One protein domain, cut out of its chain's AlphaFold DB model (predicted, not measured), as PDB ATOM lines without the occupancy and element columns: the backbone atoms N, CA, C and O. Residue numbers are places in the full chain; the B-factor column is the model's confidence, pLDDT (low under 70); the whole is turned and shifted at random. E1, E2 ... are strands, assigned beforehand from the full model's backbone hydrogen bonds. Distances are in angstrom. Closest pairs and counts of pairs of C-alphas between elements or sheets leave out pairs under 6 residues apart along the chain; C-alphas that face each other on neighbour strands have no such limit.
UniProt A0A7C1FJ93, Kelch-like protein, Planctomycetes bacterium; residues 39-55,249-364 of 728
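What this domain is: This is residues 39 to 55 and 249 to 364 of the 728 residues of the protein "Kelch-like protein" of Planctomycetes bacterium (UniProt A0A7C1FJ93). Three sheets are stacked face to face in turn: a strongly twisted sheet of E3, E4, E5, E6 and E13 in the middle, the sheet E7 E8 E11 E12 over one face, and the small hairpin E1 E2 over the other. A further hairpin, E9 and E10, lies at one end of the long axis, its turn reaching away from the stack. The printed part has 133 residues with no named helix and thirteen named strands, E1 to E13 along the chain; the class is all strand, though under half of the residues, 61, are in named elements. Neighbour strands are antiparallel, and the four-strand sheet has the order E7 - E8 - E11 - E12. The whole is compact, radius of gyration of the C-alphas 14.8 A, and only just elongated, spanning 48 by 32 by 20 A.

How they stand to each other: E3 (254 to 257), E4 (262 to 269), E5 (273 to 282) and E6 (287 to 291) form a meander, each strand the antiparallel neighbour of the one before. N 255 and O 264 of E3 and E4 are 3.0 A apart, N 281 and O 263 of E5 and E4 2.8 A, and N 289 and O 280 of E6 and E5 2.8 A, within hydrogen-bond range. E5 bends by 60 degrees at residue 276. E4 lies on one side of E5; E6 and E13 (361 to 363) lie on the other, E13 with N 362 and O 274 2.8 A apart. E7 (304 to 307), E8 (312 to 316), E11 (340 to 343) and E12 (348 to 351) form the facing sheet, its best plane 22 degrees from that of the branched sheet; N 314 and O 306, N 342 and O 313, and N 350 and O 341 are each 2.8 A apart. The closest C-alphas of E3 and E7 are those of Glu 257 and Ala 307, 5.1 A. The hairpin E1 (42 to 45) and E2 (51 to 54) has N 44 and O 52 2.9 A apart; C-alphas 42 and 254, the closest of E1 and E3, are 6.0 A apart. E8 runs on into E9 (319 to 321) at 57 degrees; E9 forms a hairpin with E10 (332 to 334), N 320 and O 333 2.9 A apart.

Where its parts are: E5, the longest strand, measures 26.4 A from C-alpha 273 at (121.039, 186.660, 211.450) to C-alpha 282; E4 measures 22.2 A, E8 13.5 A and E6 12.6 A. E1 begins at C-alpha 42, (113.266, 177.391, 197.932), and E13 ends at C-alpha 363, (123.326, 190.081, 213.221).

The domain as a whole: The C-alphas farthest apart, those of Ala 284 and Tyr 327, are 49.6 A apart. Residues 56 to 248 are not printed; C-alphas 55 and 249 are 5.2 A apart across the cut. The link E6 to E7, residues 292 to 303, is long. Mean pLDDT of the printed part is 95.4, and no printed residue is under 70.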
ATOM      1  N   ILE A  39     106.266 179.951 203.198       96.56
ATOM      2  CA  ILE A  39     106.731 181.234 202.659       96.56
ATOM      3  C   ILE A  39     108.255 181.325 202.706       96.56
ATOM      4  O   ILE A  39     108.898 180.725 203.562       96.56
ATOM      5  N   TRP A  40     108.838 182.090 201.780       96.75
ATOM      6  CA  TRP A  40     110.286 182.349 201.677       96.75
ATOM      7  C   TRP A  40     111.188 181.115 201.493       96.75
ATOM      8  O   TRP A  40     112.409 181.226 201.627       96.75
ATOM      9  N   GLY A  41     110.600 179.957 201.195       95.88
ATOM     10  CA  GLY A  41     111.324 178.722 200.918       95.88
ATOM     11  C   GLY A  41     111.854 178.636 199.497       95.88
ATOM     12  O   GLY A  41     111.501 179.444 198.634       95.88
ATOM     13  N   ALA A  42     112.684 177.629 199.243       95.62
ATOM     14  CA  ALA A  42     113.266 177.391 197.932       95.62
ATOM     15  C   ALA A  42     112.880 176.009 197.392       95.62
ATOM     16  O   ALA A  42     112.749 175.037 198.140       95.62
ATOM     17  N   LYS A  43     112.689 175.924 196.073       95.75
ATOM     18  CA  LYS A  43     112.413 174.684 195.337       95.75
ATOM     19  C   LYS A  43     113.285 174.642 194.089       95.75
ATOM     20  O   LYS A  43     113.380 175.645 193.387       95.75
ATOM     21  N   CYS A  44     113.875 173.491 193.794       96.62
ATOM     22  CA  CYS A  44     114.558 173.229 192.532       96.62
ATOM     23  C   CYS A  44     114.112 171.872 191.999       96.62
ATOM     24  O   CYS A  44     114.196 170.863 192.697       96.62
ATOM     25  N   GLU A  45     113.620 171.870 190.764       94.38
ATOM     26  CA  GLU A  45     113.295 170.659 190.022       94.38
ATOM     27  C   GLU A  45     114.410 170.354 189.022       94.38
ATOM     28  O   GLU A  45     114.994 171.253 188.413       94.38
ATOM     29  N   GLU A  46     114.703 169.072 188.864       88.56
ATOM     30  CA  GLU A  46     115.609 168.571 187.845       88.56
ATOM     31  C   GLU A  46     114.874 168.420 186.509       88.56
ATOM     32  O   GLU A  46     113.682 168.102 186.486       88.56
ATOM     33  N   PRO A  47     115.590 168.499 185.374       79.19
ATOM     34  CA  PRO A  47     115.009 168.196 184.066       79.19
ATOM     35  C   PRO A  47     114.396 166.787 183.958       79.19
ATOM     36  O   PRO A  47     113.530 166.558 183.122       79.19
ATOM     37  N   GLN A  48     114.857 165.842 184.783       78.75
ATOM     38  CA  GLN A  48     114.450 164.432 184.769       78.75
ATOM     39  C   GLN A  48     113.260 164.136 185.704       78.75
ATOM     40  O   GLN A  48     112.903 162.977 185.885       78.75
ATOM     41  N   GLY A  49     112.637 165.165 186.295       82.38
ATOM     42  CA  GLY A  49     111.430 165.041 187.125       82.38
ATOM     43  C   GLY A  49     111.681 164.901 188.632       82.38
ATOM     44  O   GLY A  49     110.738 165.014 189.416       82.38
ATOM     45  N   GLY A  50     112.939 164.713 189.051       90.50
ATOM     46  CA  GLY A  50     113.363 164.818 190.448       90.50
ATOM     47  C   GLY A  50     113.320 166.259 190.964       90.50
ATOM     48  O   GLY A  50     113.110 167.211 190.213       90.50
ATOM     49  N   GLY A  51     113.516 166.454 192.264       96.00
ATOM     50  CA  GLY A  51     113.513 167.792 192.846       96.00
ATOM     51  C   GLY A  51     113.758 167.793 194.344       96.00
ATOM     52  O   GLY A  51     113.514 166.795 195.022       96.00
ATOM     53  N   ILE A  52     114.176 168.941 194.863       97.50
ATOM     54  CA  ILE A  52     114.320 169.204 196.293       97.50
ATOM     55  C   ILE A  52     113.694 170.553 196.649       97.50
ATOM     56  O   ILE A  52     113.751 171.522 195.887       97.50
ATOM     57  N   SER A  53     113.082 170.614 197.825       97.69
ATOM     58  CA  SER A  53     112.672 171.862 198.450       97.69
ATOM     59  C   SER A  53     113.118 171.894 199.898       97.69
ATOM     60  O   SER A  53     113.140 170.861 200.569       97.69
ATOM     61  N   PHE A  54     113.516 173.074 200.347       97.62
ATOM     62  CA  PHE A  54     114.049 173.298 201.680       97.62
ATOM     63  C   PHE A  54     113.921 174.777 202.051       97.62
ATOM     64  O   PHE A  54     113.956 175.658 201.182       97.62
ATOM     65  N   GLY A  55     113.831 175.034 203.353       96.06
ATOM     66  CA  GLY A  55     113.833 176.373 203.913       96.06
ATOM     67  C   GLY A  55     112.503 177.088 203.717       96.06
ATOM     68  O   GLY A  55     111.605 176.633 203.007       96.06
ATOM     69  N   ARG A 249     116.112 178.569 207.389       97.81
ATOM     70  CA  ARG A 249     116.465 179.822 206.708       97.81
ATOM     71  C   ARG A 249     115.437 180.189 205.664       97.81
ATOM     72  O   ARG A 249     114.841 179.316 205.042       97.81
ATOM     73  N   ALA A 250     115.296 181.478 205.420       97.94
ATOM     74  CA  ALA A 250     114.503 182.061 204.357       97.94
ATOM     75  C   ALA A 250     115.402 182.614 203.240       97.94
ATOM     76  O   ALA A 250     116.573 182.936 203.460       97.94
ATOM     77  N   LEU A 251     114.834 182.755 202.038       97.25
ATOM     78  CA  LEU A 251     115.452 183.438 200.894       97.25
ATOM     79  C   LEU A 251     116.871 182.922 200.570       97.25
ATOM     80  O   LEU A 251     117.776 183.701 200.262       97.25
ATOM     81  N   SER A 252     117.061 181.603 200.656       97.44
ATOM     82  CA  SER A 252     118.285 180.888 200.278       97.44
ATOM     83  C   SER A 252     117.991 180.061 199.023       97.44
ATOM     84  O   SER A 252     117.395 178.989 199.133       97.44
ATOM     85  N   PRO A 253     118.300 180.570 197.815       97.19
ATOM     86  CA  PRO A 253     118.041 179.840 196.580       97.19
ATOM     87  C   PRO A 253     118.766 178.494 196.558       97.19
ATOM     88  O   PRO A 253     119.893 178.372 197.037       97.19
ATOM     89  N   ILE A 254     118.127 177.506 195.937       97.88
ATOM     90  CA  ILE A 254     118.681 176.171 195.726       97.88
ATOM     91  C   ILE A 254     118.862 175.915 194.238       97.88
ATOM     92  O   ILE A 254     117.988 176.247 193.436       97.88
ATOM     93  N   VAL A 255     120.002 175.335 193.867       97.81
ATOM     94  CA  VAL A 255     120.331 175.051 192.471       97.81
ATOM     95  C   VAL A 255     120.883 173.644 192.305       97.81
ATOM     96  O   VAL A 255     121.610 173.164 193.166       97.81
ATOM     97  N   TYR A 256     120.545 172.997 191.193       97.75
ATOM     98  CA  TYR A 256     121.080 171.699 190.792       97.75
ATOM     99  C   TYR A 256     122.233 171.882 189.802       97.75
ATOM    100  O   TYR A 256     122.042 172.507 188.758       97.75
ATOM    101  N   GLU A 257     123.413 171.340 190.109       97.25
ATOM    102  CA  GLU A 257     124.569 171.359 189.206       97.25
ATOM    103  C   GLU A 257     124.687 170.019 188.456       97.25
ATOM    104  O   GLU A 257     125.181 169.033 189.024       97.25
ATOM    105  N   PRO A 258     124.272 169.959 187.175       95.94
ATOM    106  CA  PRO A 258     124.063 168.703 186.461       95.94
ATOM    107  C   PRO A 258     125.334 167.886 186.234       95.94
ATOM    108  O   PRO A 258     125.240 166.665 186.132       95.94
ATOM    109  N   LYS A 259     126.527 168.502 186.183       96.50
ATOM    110  CA  LYS A 259     127.774 167.734 186.033       96.50
ATOM    111  C   LYS A 259     128.121 166.942 187.291       96.50
ATOM    112  O   LYS A 259     128.725 165.877 187.199       96.50
ATOM    113  N   THR A 260     127.773 167.471 188.463       96.94
ATOM    114  CA  THR A 260     128.053 166.814 189.750       96.94
ATOM    115  C   THR A 260     126.885 165.979 190.260       96.94
ATOM    116  O   THR A 260     127.100 165.080 191.068       96.94
ATOM    117  N   GLY A 261     125.664 166.268 189.800       95.81
ATOM    118  CA  GLY A 261     124.442 165.648 190.308       95.81
ATOM    119  C   GLY A 261     124.075 166.098 191.725       95.81
ATOM    120  O   GLY A 261     123.345 165.394 192.417       95.81
ATOM    121  N   LEU A 262     124.611 167.231 192.186       97.44
ATOM    122  CA  LEU A 262     124.398 167.750 193.535       97.44
ATOM    123  C   LEU A 262     123.531 169.004 193.502       97.44
ATOM    124  O   LEU A 262     123.648 169.834 192.597       97.44
ATOM    125  N   TYR A 263     122.717 169.172 194.541       98.25
ATOM    126  CA  TYR A 263     122.086 170.457 194.813       98.25
ATOM    127  C   TYR A 263     122.942 171.274 195.757       98.25
ATOM    128  O   TYR A 263     123.584 170.720 196.646       98.25
ATOM    129  N   VAL A 264     122.920 172.589 195.597       98.62
ATOM    130  CA  VAL A 264     123.709 173.512 196.403       98.62
ATOM    131  C   VAL A 264     122.831 174.652 196.888       98.62
ATOM    132  O   VAL A 264     122.031 175.199 196.126       98.62
ATOM    133  N   ILE A 265     123.023 175.012 198.152       98.56
ATOM    134  CA  ILE A 265     122.513 176.246 198.747       98.56
ATOM    135  C   ILE A 265     123.672 177.034 199.350       98.56
ATOM    136  O   ILE A 265     124.686 176.468 199.778       98.56
ATOM    137  N   PHE A 266     123.495 178.346 199.412       98.62
ATOM    138  CA  PHE A 266     124.416 179.261 200.067       98.62
ATOM    139  C   PHE A 266     123.632 180.258 200.913       98.62
ATOM    140  O   PHE A 266     122.567 180.719 200.502       98.62
ATOM    141  N   GLY A 267     124.164 180.615 202.079       98.38
ATOM    142  CA  GLY A 267     123.638 181.695 202.907       98.38
ATOM    143  C   GLY A 267     122.144 181.583 203.227       98.38
ATOM    144  O   GLY A 267     121.599 180.485 203.346       98.38
ATOM    145  N   GLY A 268     121.471 182.724 203.362       98.31
ATOM    146  CA  GLY A 268     120.063 182.820 203.755       98.31
ATOM    147  C   GLY A 268     119.851 183.686 204.994       98.31
ATOM    148  O   GLY A 268     120.810 184.138 205.627       98.31
ATOM    149  N   ASP A 269     118.580 183.928 205.306       98.06
ATOM    150  CA  ASP A 269     118.127 184.776 206.408       98.06
ATOM    151  C   ASP A 269     117.398 183.935 207.473       98.06
ATOM    152  O   ASP A 269     116.365 183.335 207.184       98.06
ATOM    153  N   HIS A 270     117.940 183.872 208.692       97.44
ATOM    154  CA  HIS A 270     117.329 183.204 209.855       97.44
ATOM    155  C   HIS A 270     116.346 184.134 210.619       97.44
ATOM    156  O   HIS A 270     115.766 183.789 211.641       97.44
ATOM    157  N   CYS A 271     116.107 185.332 210.096       96.00
ATOM    158  CA  CYS A 271     115.342 186.460 210.632       96.00
ATOM    159  C   CYS A 271     116.043 187.269 211.736       96.00
ATOM    160  O   CYS A 271     115.812 188.481 211.817       96.00
ATOM    161  N   ASP A 272     116.926 186.665 212.529       95.12
ATOM    162  CA  ASP A 272     117.825 187.328 213.491       95.12
ATOM    163  C   ASP A 272     119.262 187.501 212.962       95.12
ATOM    164  O   ASP A 272     119.918 188.497 213.289       95.12
ATOM    165  N   TYR A 273     119.742 186.575 212.124       97.00
ATOM    166  CA  TYR A 273     121.039 186.660 211.450       97.00
ATOM    167  C   TYR A 273     121.015 186.228 209.980       97.00
ATOM    168  O   TYR A 273     120.219 185.399 209.543       97.00
ATOM    169  N   LEU A 274     121.986 186.747 209.226       98.31
ATOM    170  CA  LEU A 274     122.377 186.243 207.910       98.31
ATOM    171  C   LEU A 274     123.547 185.276 208.047       98.31
ATOM    172  O   LEU A 274     124.432 185.509 208.871       98.31
ATOM    173  N   THR A 275     123.606 184.245 207.205       98.12
ATOM    174  CA  THR A 275     124.744 183.310 207.156       98.12
ATOM    175  C   THR A 275     125.418 183.261 205.779       98.12
ATOM    176  O   THR A 275     124.878 183.770 204.795       98.12
ATOM    177  N   ASN A 276     126.628 182.700 205.715       97.88
ATOM    178  CA  ASN A 276     127.369 182.375 204.486       97.88
ATOM    179  C   ASN A 276     127.866 180.918 204.455       97.88
ATOM    180  O   ASN A 276     128.886 180.611 203.829       97.88
ATOM    181  N   ASP A 277     127.207 180.020 205.178       97.62
ATOM    182  CA  ASP A 277     127.470 178.596 205.019       97.62
ATOM    183  C   ASP A 277     127.132 178.128 203.589       97.62
ATOM    184  O   ASP A 277     126.367 178.741 202.842       97.62
ATOM    185  N   THR A 278     127.786 177.048 203.171       98.31
ATOM    186  CA  THR A 278     127.532 176.386 201.888       98.31
ATOM    187  C   THR A 278     127.142 174.954 202.191       98.31
ATOM    188  O   THR A 278     127.872 174.263 202.901       98.31
ATOM    189  N   TRP A 279     126.023 174.490 201.650       98.44
ATOM    190  CA  TRP A 279     125.578 173.111 201.820       98.44
ATOM    191  C   TRP A 279     125.362 172.461 200.469       98.44
ATOM    192  O   TRP A 279     124.900 173.108 199.530       98.44
ATOM    193  N   VAL A 280     125.677 171.170 200.393       98.44
ATOM    194  CA  VAL A 280     125.370 170.345 199.227       98.44
ATOM    195  C   VAL A 280     124.456 169.196 199.624       98.44
ATOM    196  O   VAL A 280     124.695 168.546 200.642       98.44
ATOM    197  N   PHE A 281     123.422 168.938 198.834       98.44
ATOM    198  CA  PHE A 281     122.597 167.744 198.961       98.44
ATOM    199  C   PHE A 281     122.973 166.754 197.870       98.44
ATOM    200  O   PHE A 281     122.962 167.082 196.682       98.44
ATOM    201  N   ASP A 282     123.291 165.538 198.296       96.62
ATOM    202  CA  ASP A 282     123.504 164.399 197.416       96.62
ATOM    203  C   ASP A 282     122.205 163.582 197.343       96.62
ATOM    204  O   ASP A 282     121.863 162.919 198.331       96.62
ATOM    205  N   PRO A 283     121.469 163.618 196.215       94.50
ATOM    206  CA  PRO A 283     120.205 162.901 196.078       94.50
ATOM    207  C   PRO A 283     120.382 161.381 196.032       94.50
ATOM    208  O   PRO A 283     119.490 160.657 196.473       94.50
ATOM    209  N   ALA A 284     121.536 160.879 195.580       93.25
ATOM    210  CA  ALA A 284     121.820 159.446 195.552       93.25
ATOM    211  C   ALA A 284     122.060 158.895 196.964       93.25
ATOM    212  O   ALA A 284     121.631 157.789 197.288       93.25
ATOM    213  N   ARG A 285     122.723 159.678 197.824       94.44
ATOM    214  CA  ARG A 285     122.949 159.332 199.239       94.44
ATOM    215  C   ARG A 285     121.850 159.822 200.177       94.44
ATOM    216  O   ARG A 285     121.898 159.478 201.355       94.44
ATOM    217  N   ARG A 286     120.919 160.639 199.674       95.44
ATOM    218  CA  ARG A 286     119.896 161.364 200.443       95.44
ATOM    219  C   ARG A 286     120.495 162.020 201.682       95.44
ATOM    220  O   ARG A 286     120.134 161.698 202.810       95.44
ATOM    221  N   ARG A 287     121.479 162.896 201.474       96.69
ATOM    222  CA  ARG A 287     122.220 163.513 202.580       96.69
ATOM    223  C   ARG A 287     122.653 164.934 202.269       96.69
ATOM    224  O   ARG A 287     123.287 165.186 201.244       96.69
ATOM    225  N   TRP A 288     122.410 165.821 203.227       98.19
ATOM    226  CA  TRP A 288     123.018 167.140 203.292       98.19
ATOM    227  C   TRP A 288     124.438 167.078 203.856       98.19
ATOM    228  O   TRP A 288     124.721 166.359 204.813       98.19
ATOM    229  N   MET A 289     125.344 167.842 203.257       97.56
ATOM    230  CA  MET A 289     126.720 167.982 203.710       97.56
ATOM    231  C   MET A 289     127.105 169.455 203.730       97.56
ATOM    232  O   MET A 289     127.203 170.091 202.676       97.56
ATOM    233  N   GLN A 290     127.366 169.991 204.919       97.62
ATOM    234  CA  GLN A 290     127.939 171.321 205.047       97.62
ATOM    235  C   GLN A 290     129.368 171.321 204.519       97.62
ATOM    236  O   GLN A 290     130.179 170.428 204.785       97.62
ATOM    237  N   ARG A 291     129.686 172.347 203.747       96.56
ATOM    238  CA  ARG A 291     130.999 172.565 203.166       96.56
ATOM    239  C   ARG A 291     131.712 173.653 203.958       96.56
ATOM    240  O   ARG A 291     131.109 174.635 204.379       96.56
ATOM    241  N   HIS A 292     133.019 173.486 204.150       94.31
ATOM    242  CA  HIS A 292     133.851 174.441 204.889       94.31
ATOM    243  C   HIS A 292     134.976 174.988 203.999       94.31
ATOM    244  O   HIS A 292     136.143 174.669 204.232       94.31
ATOM    245  N   PRO A 293     134.647 175.742 202.935       95.75
ATOM    246  CA  PRO A 293     135.659 176.395 202.112       95.75
ATOM    247  C   PRO A 293     136.465 177.389 202.965       95.75
ATOM    248  O   PRO A 293     135.932 177.998 203.893       95.75
ATOM    249  N   GLN A 294     137.755 177.568 202.668       92.00
ATOM    250  CA  GLN A 294     138.610 178.494 203.432       92.00
ATOM    251  C   GLN A 294     138.169 179.957 203.287       92.00
ATOM    252  O   GLN A 294     138.323 180.752 204.211       92.00
ATOM    253  N   ARG A 295     137.620 180.300 202.119       94.06
ATOM    254  CA  ARG A 295     137.084 181.618 201.782       94.06
ATOM    255  C   ARG A 295     135.677 181.449 201.224       94.06
ATOM    256  O   ARG A 295     135.432 180.512 200.466       94.06
ATOM    257  N   ALA A 296     134.784 182.359 201.585       96.81
ATOM    258  CA  ALA A 296     133.408 182.408 201.106       96.81
ATOM    259  C   ALA A 296     132.967 183.868 200.869       96.81
ATOM    260  O   ALA A 296     133.578 184.782 201.437       96.81
ATOM    261  N   PRO A 297     131.911 184.109 200.072       97.56
ATOM    262  CA  PRO A 297     131.250 185.410 200.024       97.56
ATOM    263  C   PRO A 297     130.742 185.836 201.417       97.56
ATOM    264  O   PRO A 297     130.516 185.002 202.298       97.56
ATOM    265  N   GLN A 298     130.533 187.140 201.625       97.62
ATOM    266  CA  GLN A 298     129.930 187.662 202.866       97.62
ATOM    267  C   GLN A 298     128.502 187.117 203.101       97.62
ATOM    268  O   GLN A 298     127.793 186.887 202.111       97.62
ATOM    269  N   PRO A 299     128.054 186.977 204.371       98.19
ATOM    270  CA  PRO A 299     126.687 186.577 204.715       98.19
ATOM    271  C   PRO A 299     125.618 187.419 204.032       98.19
ATOM    272  O   PRO A 299     125.669 188.651 204.063       98.19
ATOM    273  N   ARG A 300     124.661 186.738 203.394       98.19
ATOM    274  CA  ARG A 300     123.631 187.371 202.566       98.19
ATOM    275  C   ARG A 300     122.431 186.469 202.340       98.19
ATOM    276  O   ARG A 300     122.535 185.249 202.426       98.19
ATOM    277  N   ALA A 301     121.330 187.080 201.929       98.06
ATOM    278  CA  ALA A 301     120.129 186.384 201.490       98.06
ATOM    279  C   ALA A 301     119.560 187.009 200.210       98.06
ATOM    280  O   ALA A 301     119.983 188.088 199.787       98.06
ATOM    281  N   ASN A 302     118.628 186.295 199.579       96.69
ATOM    282  CA  ASN A 302     117.946 186.673 198.339       96.69
ATOM    283  C   ASN A 302     118.893 187.079 197.192       96.69
ATOM    284  O   ASN A 302     118.614 188.001 196.424       96.69
ATOM    285  N   HIS A 303     120.050 186.421 197.121       96.94
ATOM    286  CA  HIS A 303     120.990 186.535 196.007       96.94
ATOM    287  C   HIS A 303     120.492 185.716 194.810       96.94
ATOM    288  O   HIS A 303     119.567 184.916 194.928       96.94
ATOM    289  N   SER A 304     121.114 185.898 193.650       96.69
ATOM    290  CA  SER A 304     120.957 184.983 192.520       96.69
ATOM    291  C   SER A 304     121.969 183.847 192.640       96.69
ATOM    292  O   SER A 304     123.137 184.109 192.934       96.69
ATOM    293  N   LEU A 305     121.531 182.611 192.400       97.56
ATOM    294  CA  LEU A 305     122.373 181.417 192.379       97.56
ATOM    295  C   LEU A 305     122.090 180.627 191.095       97.56
ATOM    296  O   LEU A 305     120.936 180.302 190.812       97.56
ATOM    297  N   ARG A 306     123.124 180.329 190.304       98.00
ATOM    298  CA  ARG A 306     122.984 179.671 188.996       98.00
ATOM    299  C   ARG A 306     124.067 178.621 188.771       98.00
ATOM    300  O   ARG A 306     125.247 178.944 188.821       98.00
ATOM    301  N   ALA A 307     123.660 177.398 188.453       97.56
ATOM    302  CA  ALA A 307     124.544 176.345 187.974       97.56
ATOM    303  C   ALA A 307     125.056 176.684 186.572       97.56
ATOM    304  O   ALA A 307     124.285 177.105 185.701       97.56
ATOM    305  N   ASN A 308     126.356 176.506 186.361       98.00
ATOM    306  CA  ASN A 308     126.998 176.751 185.075       98.00
ATOM    307  C   ASN A 308     127.009 175.487 184.196       98.00
ATOM    308  O   ASN A 308     127.236 175.591 182.993       98.00
ATOM    309  N   GLY A 309     126.724 174.308 184.765       97.00
ATOM    310  CA  GLY A 309     126.694 173.027 184.053       97.00
ATOM    311  C   GLY A 309     128.074 172.401 183.835       97.00
ATOM    312  O   GLY A 309     128.191 171.342 183.219       97.00
ATOM    313  N   ASP A 310     129.129 173.048 184.324       97.94
ATOM    314  CA  ASP A 310     130.522 172.621 184.211       97.94
ATOM    315  C   ASP A 310     131.111 172.154 185.553       97.94
ATOM    316  O   ASP A 310     132.310 171.856 185.635       97.94
ATOM    317  N   GLY A 311     130.261 171.992 186.572       98.25
ATOM    318  CA  GLY A 311     130.649 171.680 187.949       98.25
ATOM    319  C   GLY A 311     130.805 172.909 188.846       98.25
ATOM    320  O   GLY A 311     131.222 172.759 189.997       98.25
ATOM    321  N   THR A 312     130.471 174.101 188.347       98.69
ATOM    322  CA  THR A 312     130.562 175.352 189.101       98.69
ATOM    323  C   THR A 312     129.232 176.095 189.202       98.69
ATOM    324  O   THR A 312     128.311 175.894 188.410       98.69
ATOM    325  N   ILE A 313     129.128 176.979 190.194       98.50
ATOM    326  CA  ILE A 313     127.938 177.795 190.455       98.50
ATOM    327  C   ILE A 313     128.327 179.263 190.530       98.50
ATOM    328  O   ILE A 313     129.282 179.612 191.215       98.50
ATOM    329  N   THR A 314     127.547 180.121 189.886       98.56
ATOM    330  CA  THR A 314     127.676 181.575 189.973       98.56
ATOM    331  C   THR A 314     126.691 182.139 191.000       98.56
ATOM    332  O   THR A 314     125.491 181.866 190.927       98.56
ATOM    333  N   LEU A 315     127.187 182.966 191.919       98.38
ATOM    334  CA  LEU A 315     126.419 183.761 192.875       98.38
ATOM    335  C   LEU A 315     126.552 185.251 192.547       98.38
ATOM    336  O   LEU A 315     127.663 185.727 192.318       98.38
ATOM    337  N   VAL A 316     125.442 185.996 192.570       96.94
ATOM    338  CA  VAL A 316     125.438 187.458 192.365       96.94
ATOM    339  C   VAL A 316     124.465 188.149 193.316       96.94
ATOM    340  O   VAL A 316     123.321 187.716 193.470       96.94
ATOM    341  N   GLY A 317     124.893 189.274 193.888       95.62
ATOM    342  CA  GLY A 317     124.022 190.190 194.616       95.62
ATOM    343  C   GLY A 317     123.526 189.636 195.950       95.62
ATOM    344  O   GLY A 317     124.251 188.920 196.644       95.62
ATOM    345  N   GLY A 318     122.283 189.976 196.293       96.50
ATOM    346  CA  GLY A 318     121.661 189.723 197.594       96.50
ATOM    347  C   GLY A 318     121.714 190.949 198.501       96.50
ATOM    348  O   GLY A 318     122.128 192.030 198.077       96.50
ATOM    349  N   TYR A 319     121.292 190.782 199.752       96.81
ATOM    350  CA  TYR A 319     121.330 191.855 200.743       96.81
ATOM    351  C   TYR A 319     122.090 191.484 202.008       96.81
ATOM    352  O   TYR A 319     122.220 190.313 202.367       96.81
ATOM    353  N   THR A 320     122.524 192.527 202.714       96.25
ATOM    354  CA  THR A 320     122.908 192.476 204.124       96.25
ATOM    355  C   THR A 320     121.970 193.341 204.970       96.25
ATOM    356  O   THR A 320     121.201 194.145 204.434       96.25
ATOM    357  N   TYR A 321     122.017 193.193 206.292       95.19
ATOM    358  CA  TYR A 321     121.217 194.011 207.199       95.19
ATOM    359  C   TYR A 321     121.740 195.441 207.316       95.19
ATOM    360  O   TYR A 321     122.945 195.706 207.314       95.19
ATOM    361  N   THR A 322     120.807 196.367 207.509       92.88
ATOM    362  CA  THR A 322     121.089 197.657 208.138       92.88
ATOM    363  C   THR A 322     120.716 197.590 209.625       92.88
ATOM    364  O   THR A 322     120.417 196.535 210.185       92.88
ATOM    365  N   SER A 323     120.787 198.723 210.315       93.00
ATOM    366  CA  SER A 323     120.246 198.870 211.672       93.00
ATOM    367  C   SER A 323     119.555 200.226 211.793       93.00
ATOM    368  O   SER A 323     119.778 200.959 212.753       93.00
ATOM    369  N   SER A 324     118.769 200.587 210.771       91.44
ATOM    370  CA  SER A 324     117.997 201.830 210.788       91.44
ATOM    371  C   SER A 324     116.880 201.731 211.824       91.44
ATOM    372  O   SER A 324     116.145 200.744 211.881       91.44
ATOM    373  N   THR A 325     116.760 202.776 212.634       90.69
ATOM    374  CA  THR A 325     115.650 202.984 213.570       90.69
ATOM    375  C   THR A 325     114.649 204.004 213.040       90.69
ATOM    376  O   THR A 325     113.717 204.365 213.754       90.69
ATOM    377  N   ASP A 326     114.854 204.499 211.817       89.69
ATOM    378  CA  ASP A 326     113.978 205.488 211.208       89.69
ATOM    379  C   ASP A 326     112.606 204.864 210.944       89.69
ATOM    380  O   ASP A 326     112.482 203.672 210.635       89.69
ATOM    381  N   TYR A 327     111.555 205.672 211.060       86.50
ATOM    382  CA  TYR A 327     110.208 205.227 210.732       86.50
ATOM    383  C   TYR A 327     110.133 204.833 209.251       86.50
ATOM    384  O   TYR A 327     110.518 205.613 208.381       86.50
ATOM    385  N   CYS A 328     109.671 203.610 208.972       84.50
ATOM    386  CA  CYS A 328     109.722 202.997 207.639       84.50
ATOM    387  C   CYS A 328     111.136 202.952 207.016       84.50
ATOM    388  O   CYS A 328     111.283 202.921 205.792       84.50
ATOM    389  N   GLY A 329     112.184 202.952 207.848       85.12
ATOM    390  CA  GLY A 329     113.576 202.884 207.419       85.12
ATOM    391  C   GLY A 329     113.933 201.536 206.790       85.12
ATOM    392  O   GLY A 329     113.503 200.473 207.242       85.12
ATOM    393  N   GLY A 330     114.751 201.565 205.736       87.06
ATOM    394  CA  GLY A 330     115.178 200.355 205.034       87.06
ATOM    395  C   GLY A 330     116.038 199.456 205.922       87.06
ATOM    396  O   GLY A 330     117.143 199.844 206.300       87.06
ATOM    397  N   GLN A 331     115.558 198.242 206.210       90.88
ATOM    398  CA  GLN A 331     116.259 197.247 207.042       90.88
ATOM    399  C   GLN A 331     117.312 196.422 206.287       90.88
ATOM    400  O   GLN A 331     118.032 195.622 206.889       90.88
ATOM    401  N   TYR A 332     117.407 196.613 204.972       93.94
ATOM    402  CA  TYR A 332     118.230 195.809 204.078       93.94
ATOM    403  C   TYR A 332     118.989 196.714 203.107       93.94
ATOM    404  O   TYR A 332     118.482 197.748 202.664       93.94
ATOM    405  N   ARG A 333     120.214 196.319 202.773       94.38
ATOM    406  CA  ARG A 333     121.094 197.026 201.838       94.38
ATOM    407  C   ARG A 333     121.638 196.054 200.802       94.38
ATOM    408  O   ARG A 333     122.046 194.953 201.174       94.38
ATOM    409  N   ASP A 334     121.683 196.497 199.549       95.19
ATOM    410  CA  ASP A 334     122.231 195.731 198.432       95.19
ATOM    411  C   ASP A 334     123.702 195.381 198.687       95.19
ATOM    412  O   ASP A 334     124.473 196.185 199.223       95.19
ATOM    413  N   ILE A 335     124.096 194.182 198.272       94.25
ATOM    414  CA  ILE A 335     125.499 193.804 198.140       94.25
ATOM    415  C   ILE A 335     125.854 193.844 196.656       94.25
ATOM    416  O   ILE A 335     125.257 193.126 195.857       94.25
ATOM    417  N   ASP A 336     126.847 194.658 196.312       87.50
ATOM    418  CA  ASP A 336     127.391 194.785 194.960       87.50
ATOM    419  C   ASP A 336     128.897 194.492 194.985       87.50
ATOM    420  O   ASP A 336     129.739 195.384 194.910       87.50
ATOM    421  N   ASP A 337     129.239 193.223 195.220       93.19
ATOM    422  CA  ASP A 337     130.620 192.747 195.362       93.19
ATOM    423  C   ASP A 337     131.100 191.904 194.167       93.19
ATOM    424  O   ASP A 337     132.113 191.203 194.245       93.19
ATOM    425  N   GLY A 338     130.388 192.011 193.041       91.69
ATOM    426  CA  GLY A 338     130.640 191.243 191.826       91.69
ATOM    427  C   GLY A 338     130.203 189.773 191.920       91.69
ATOM    428  O   GLY A 338     129.652 189.331 192.932       91.69
ATOM    429  N   PRO A 339     130.399 188.997 190.839       96.38
ATOM    430  CA  PRO A 339     130.069 187.582 190.832       96.38
ATOM    431  C   PRO A 339     131.077 186.769 191.648       96.38
ATOM    432  O   PRO A 339     132.286 187.010 191.620       96.38
ATOM    433  N   TRP A 340     130.564 185.742 192.312       98.12
ATOM    434  CA  TRP A 340     131.349 184.692 192.943       98.12
ATOM    435  C   TRP A 340     131.103 183.366 192.234       98.12
ATOM    436  O   TRP A 340     129.962 183.037 191.926       98.12
ATOM    437  N   THR A 341     132.156 182.582 192.027       98.50
ATOM    438  CA  THR A 341     132.085 181.239 191.450       98.50
ATOM    439  C   THR A 341     132.460 180.205 192.503       98.50
ATOM    440  O   THR A 341     133.544 180.286 193.082       98.50
ATOM    441  N   TYR A 342     131.590 179.227 192.744       98.69
ATOM    442  CA  TYR A 342     131.866 178.065 193.587       98.69
ATOM    443  C   TYR A 342     132.210 176.853 192.732       98.69
ATOM    444  O   TYR A 342     131.399 176.446 191.904       98.69
ATOM    445  N   ASP A 343     133.372 176.249 192.964       98.44
ATOM    446  CA  ASP A 343     133.676 174.897 192.491       98.44
ATOM    447  C   ASP A 343     133.085 173.878 193.476       98.44
ATOM    448  O   ASP A 343     133.525 173.782 194.629       98.44
ATOM    449  N   VAL A 344     132.087 173.115 193.019       98.38
ATOM    450  CA  VAL A 344     131.327 172.174 193.853       98.38
ATOM    451  C   VAL A 344     132.212 171.028 194.359       98.38
ATOM    452  O   VAL A 344     132.142 170.646 195.535       98.38
ATOM    453  N   VAL A 345     133.082 170.495 193.497       96.88
ATOM    454  CA  VAL A 345     133.978 169.380 193.844       96.88
ATOM    455  C   VAL A 345     135.185 169.906 194.614       96.88
ATOM    456  O   VAL A 345     135.491 169.394 195.693       96.88
ATOM    457  N   GLY A 346     135.820 170.964 194.102       96.81
ATOM    458  CA  GLY A 346     136.993 171.607 194.694       96.81
ATOM    459  C   GLY A 346     136.718 172.364 195.995       96.81
ATOM    460  O   GLY A 346     137.657 172.785 196.669       96.81
ATOM    461  N   ASN A 347     135.447 172.539 196.377       97.31
ATOM    462  CA  ASN A 347     135.014 173.233 197.589       97.31
ATOM    463  C   ASN A 347     135.661 174.614 197.769       97.31
ATOM    464  O   ASN A 347     136.203 174.932 198.832       97.31
ATOM    465  N   THR A 348     135.650 175.425 196.718       98.06
ATOM    466  CA  THR A 348     136.353 176.709 196.722       98.06
ATOM    467  C   THR A 348     135.492 177.787 196.090       98.06
ATOM    468  O   THR A 348     134.973 177.607 194.992       98.06
ATOM    469  N   TRP A 349     135.363 178.920 196.783       98.19
ATOM    470  CA  TRP A 349     134.779 180.138 196.232       98.19
ATOM    471  C   TRP A 349     135.874 181.052 195.677       98.19
ATOM    472  O   TRP A 349     136.853 181.346 196.366       98.19
ATOM    473  N   THR A 350     135.666 181.558 194.463       97.38
ATOM    474  CA  THR A 350     136.528 182.547 193.806       97.38
ATOM    475  C   THR A 350     135.685 183.744 193.382       97.38
ATOM    476  O   THR A 350     134.652 183.574 192.747       97.38
ATOM    477  N   GLY A 351     136.109 184.956 193.723       94.81
ATOM    478  CA  GLY A 351     135.399 186.188 193.382       94.81
ATOM    479  C   GLY A 351     136.255 187.414 193.672       94.81
ATOM    480  O   GLY A 351     137.326 187.302 194.281       94.81
ATOM    481  N   THR A 352     135.793 188.575 193.212       88.69
ATOM    482  CA  THR A 352     136.488 189.864 193.379       88.69
ATOM    483  C   THR A 352     136.087 190.612 194.650       88.69
ATOM    484  O   THR A 352     136.778 191.550 195.038       88.69
ATOM    485  N   GLY A 353     134.983 190.215 195.288       89.06
ATOM    486  CA  GLY A 353     134.494 190.808 196.529       89.06
ATOM    487  C   GLY A 353     135.354 190.481 197.754       89.06
ATOM    488  O   GLY A 353     136.196 189.579 197.745       89.06
ATOM    489  N   GLU A 354     135.102 191.194 198.852       92.12
ATOM    490  CA  GLU A 354     135.736 190.913 200.141       92.12
ATOM    491  C   GLU A 354     135.296 189.534 200.663       92.12
ATOM    492  O   GLU A 354     134.130 189.325 201.004       92.12
ATOM    493  N   SER A 355     136.227 188.579 200.742       93.12
ATOM    494  CA  SER A 355     135.931 187.253 201.296       93.12
ATOM    495  C   SER A 355     135.804 187.278 202.813       93.12
ATOM    496  O   SER A 355     136.546 187.983 203.490       93.12
ATOM    497  N   ALA A 356     134.965 186.394 203.336       94.81
ATOM    498  CA  ALA A 356     134.855 186.088 204.751       94.81
ATOM    499  C   ALA A 356     135.246 184.625 205.022       94.81
ATOM    500  O   ALA A 356     135.334 183.805 204.101       94.81
ATOM    501  N   ALA A 357     135.445 184.283 206.296       94.19
ATOM    502  CA  ALA A 357     135.471 182.883 206.711       94.19
ATOM    503  C   ALA A 357     134.098 182.237 206.445       94.19
ATOM    504  O   ALA A 357     133.067 182.911 206.500       94.19
ATOM    505  N   ALA A 358     134.066 180.938 206.151       93.56
ATOM    506  CA  ALA A 358     132.805 180.223 205.971       93.56
ATOM    507  C   ALA A 358     132.058 180.034 207.302       93.56
ATOM    508  O   ALA A 358     132.683 179.808 208.341       93.56
ATOM    509  N   ASN A 359     130.725 179.979 207.232       93.06
ATOM    510  CA  ASN A 359     129.816 179.733 208.362       93.06
ATOM    511  C   ASN A 359     129.789 180.874 209.397       93.06
ATOM    512  O   ASN A 359     129.584 180.648 210.587       93.06
ATOM    513  N   LEU A 360     130.015 182.106 208.949       95.00
ATOM    514  CA  LEU A 360     129.813 183.308 209.741       95.00
ATOM    515  C   LEU A 360     128.330 183.659 209.834       95.00
ATOM    516  O   LEU A 360     127.554 183.414 208.910       95.00
ATOM    517  N   ARG A 361     127.973 184.303 210.947       95.44
ATOM    518  CA  ARG A 361     126.664 184.914 211.174       95.44
ATOM    519  C   ARG A 361     126.814 186.424 211.288       95.44
ATOM    520  O   ARG A 361     127.711 186.908 211.976       95.44
ATOM    521  N   VAL A 362     125.927 187.165 210.636       95.88
ATOM    522  CA  VAL A 362     125.829 188.624 210.752       95.88
ATOM    523  C   VAL A 362     124.474 188.974 211.337       95.88
ATOM    524  O   VAL A 362     123.443 188.745 210.711       95.88
ATOM    525  N   TYR A 363     124.499 189.557 212.530       95.31
ATOM    526  CA  TYR A 363     123.326 190.081 213.221       95.31
ATOM    527  C   TYR A 363     123.150 191.571 212.919       95.31
ATOM    528  O   TYR A 363     124.088 192.266 212.507       95.31
ATOM    529  N   ARG A 364     121.950 192.091 213.186       94.81
ATOM    530  CA  ARG A 364     121.747 193.542 213.317       94.81
ATOM    531  C   ARG A 364     122.608 194.082 214.464       94.81
ATOM    532  O   ARG A 364     123.050 193.337 215.333       94.81
TER     533      ARG A 364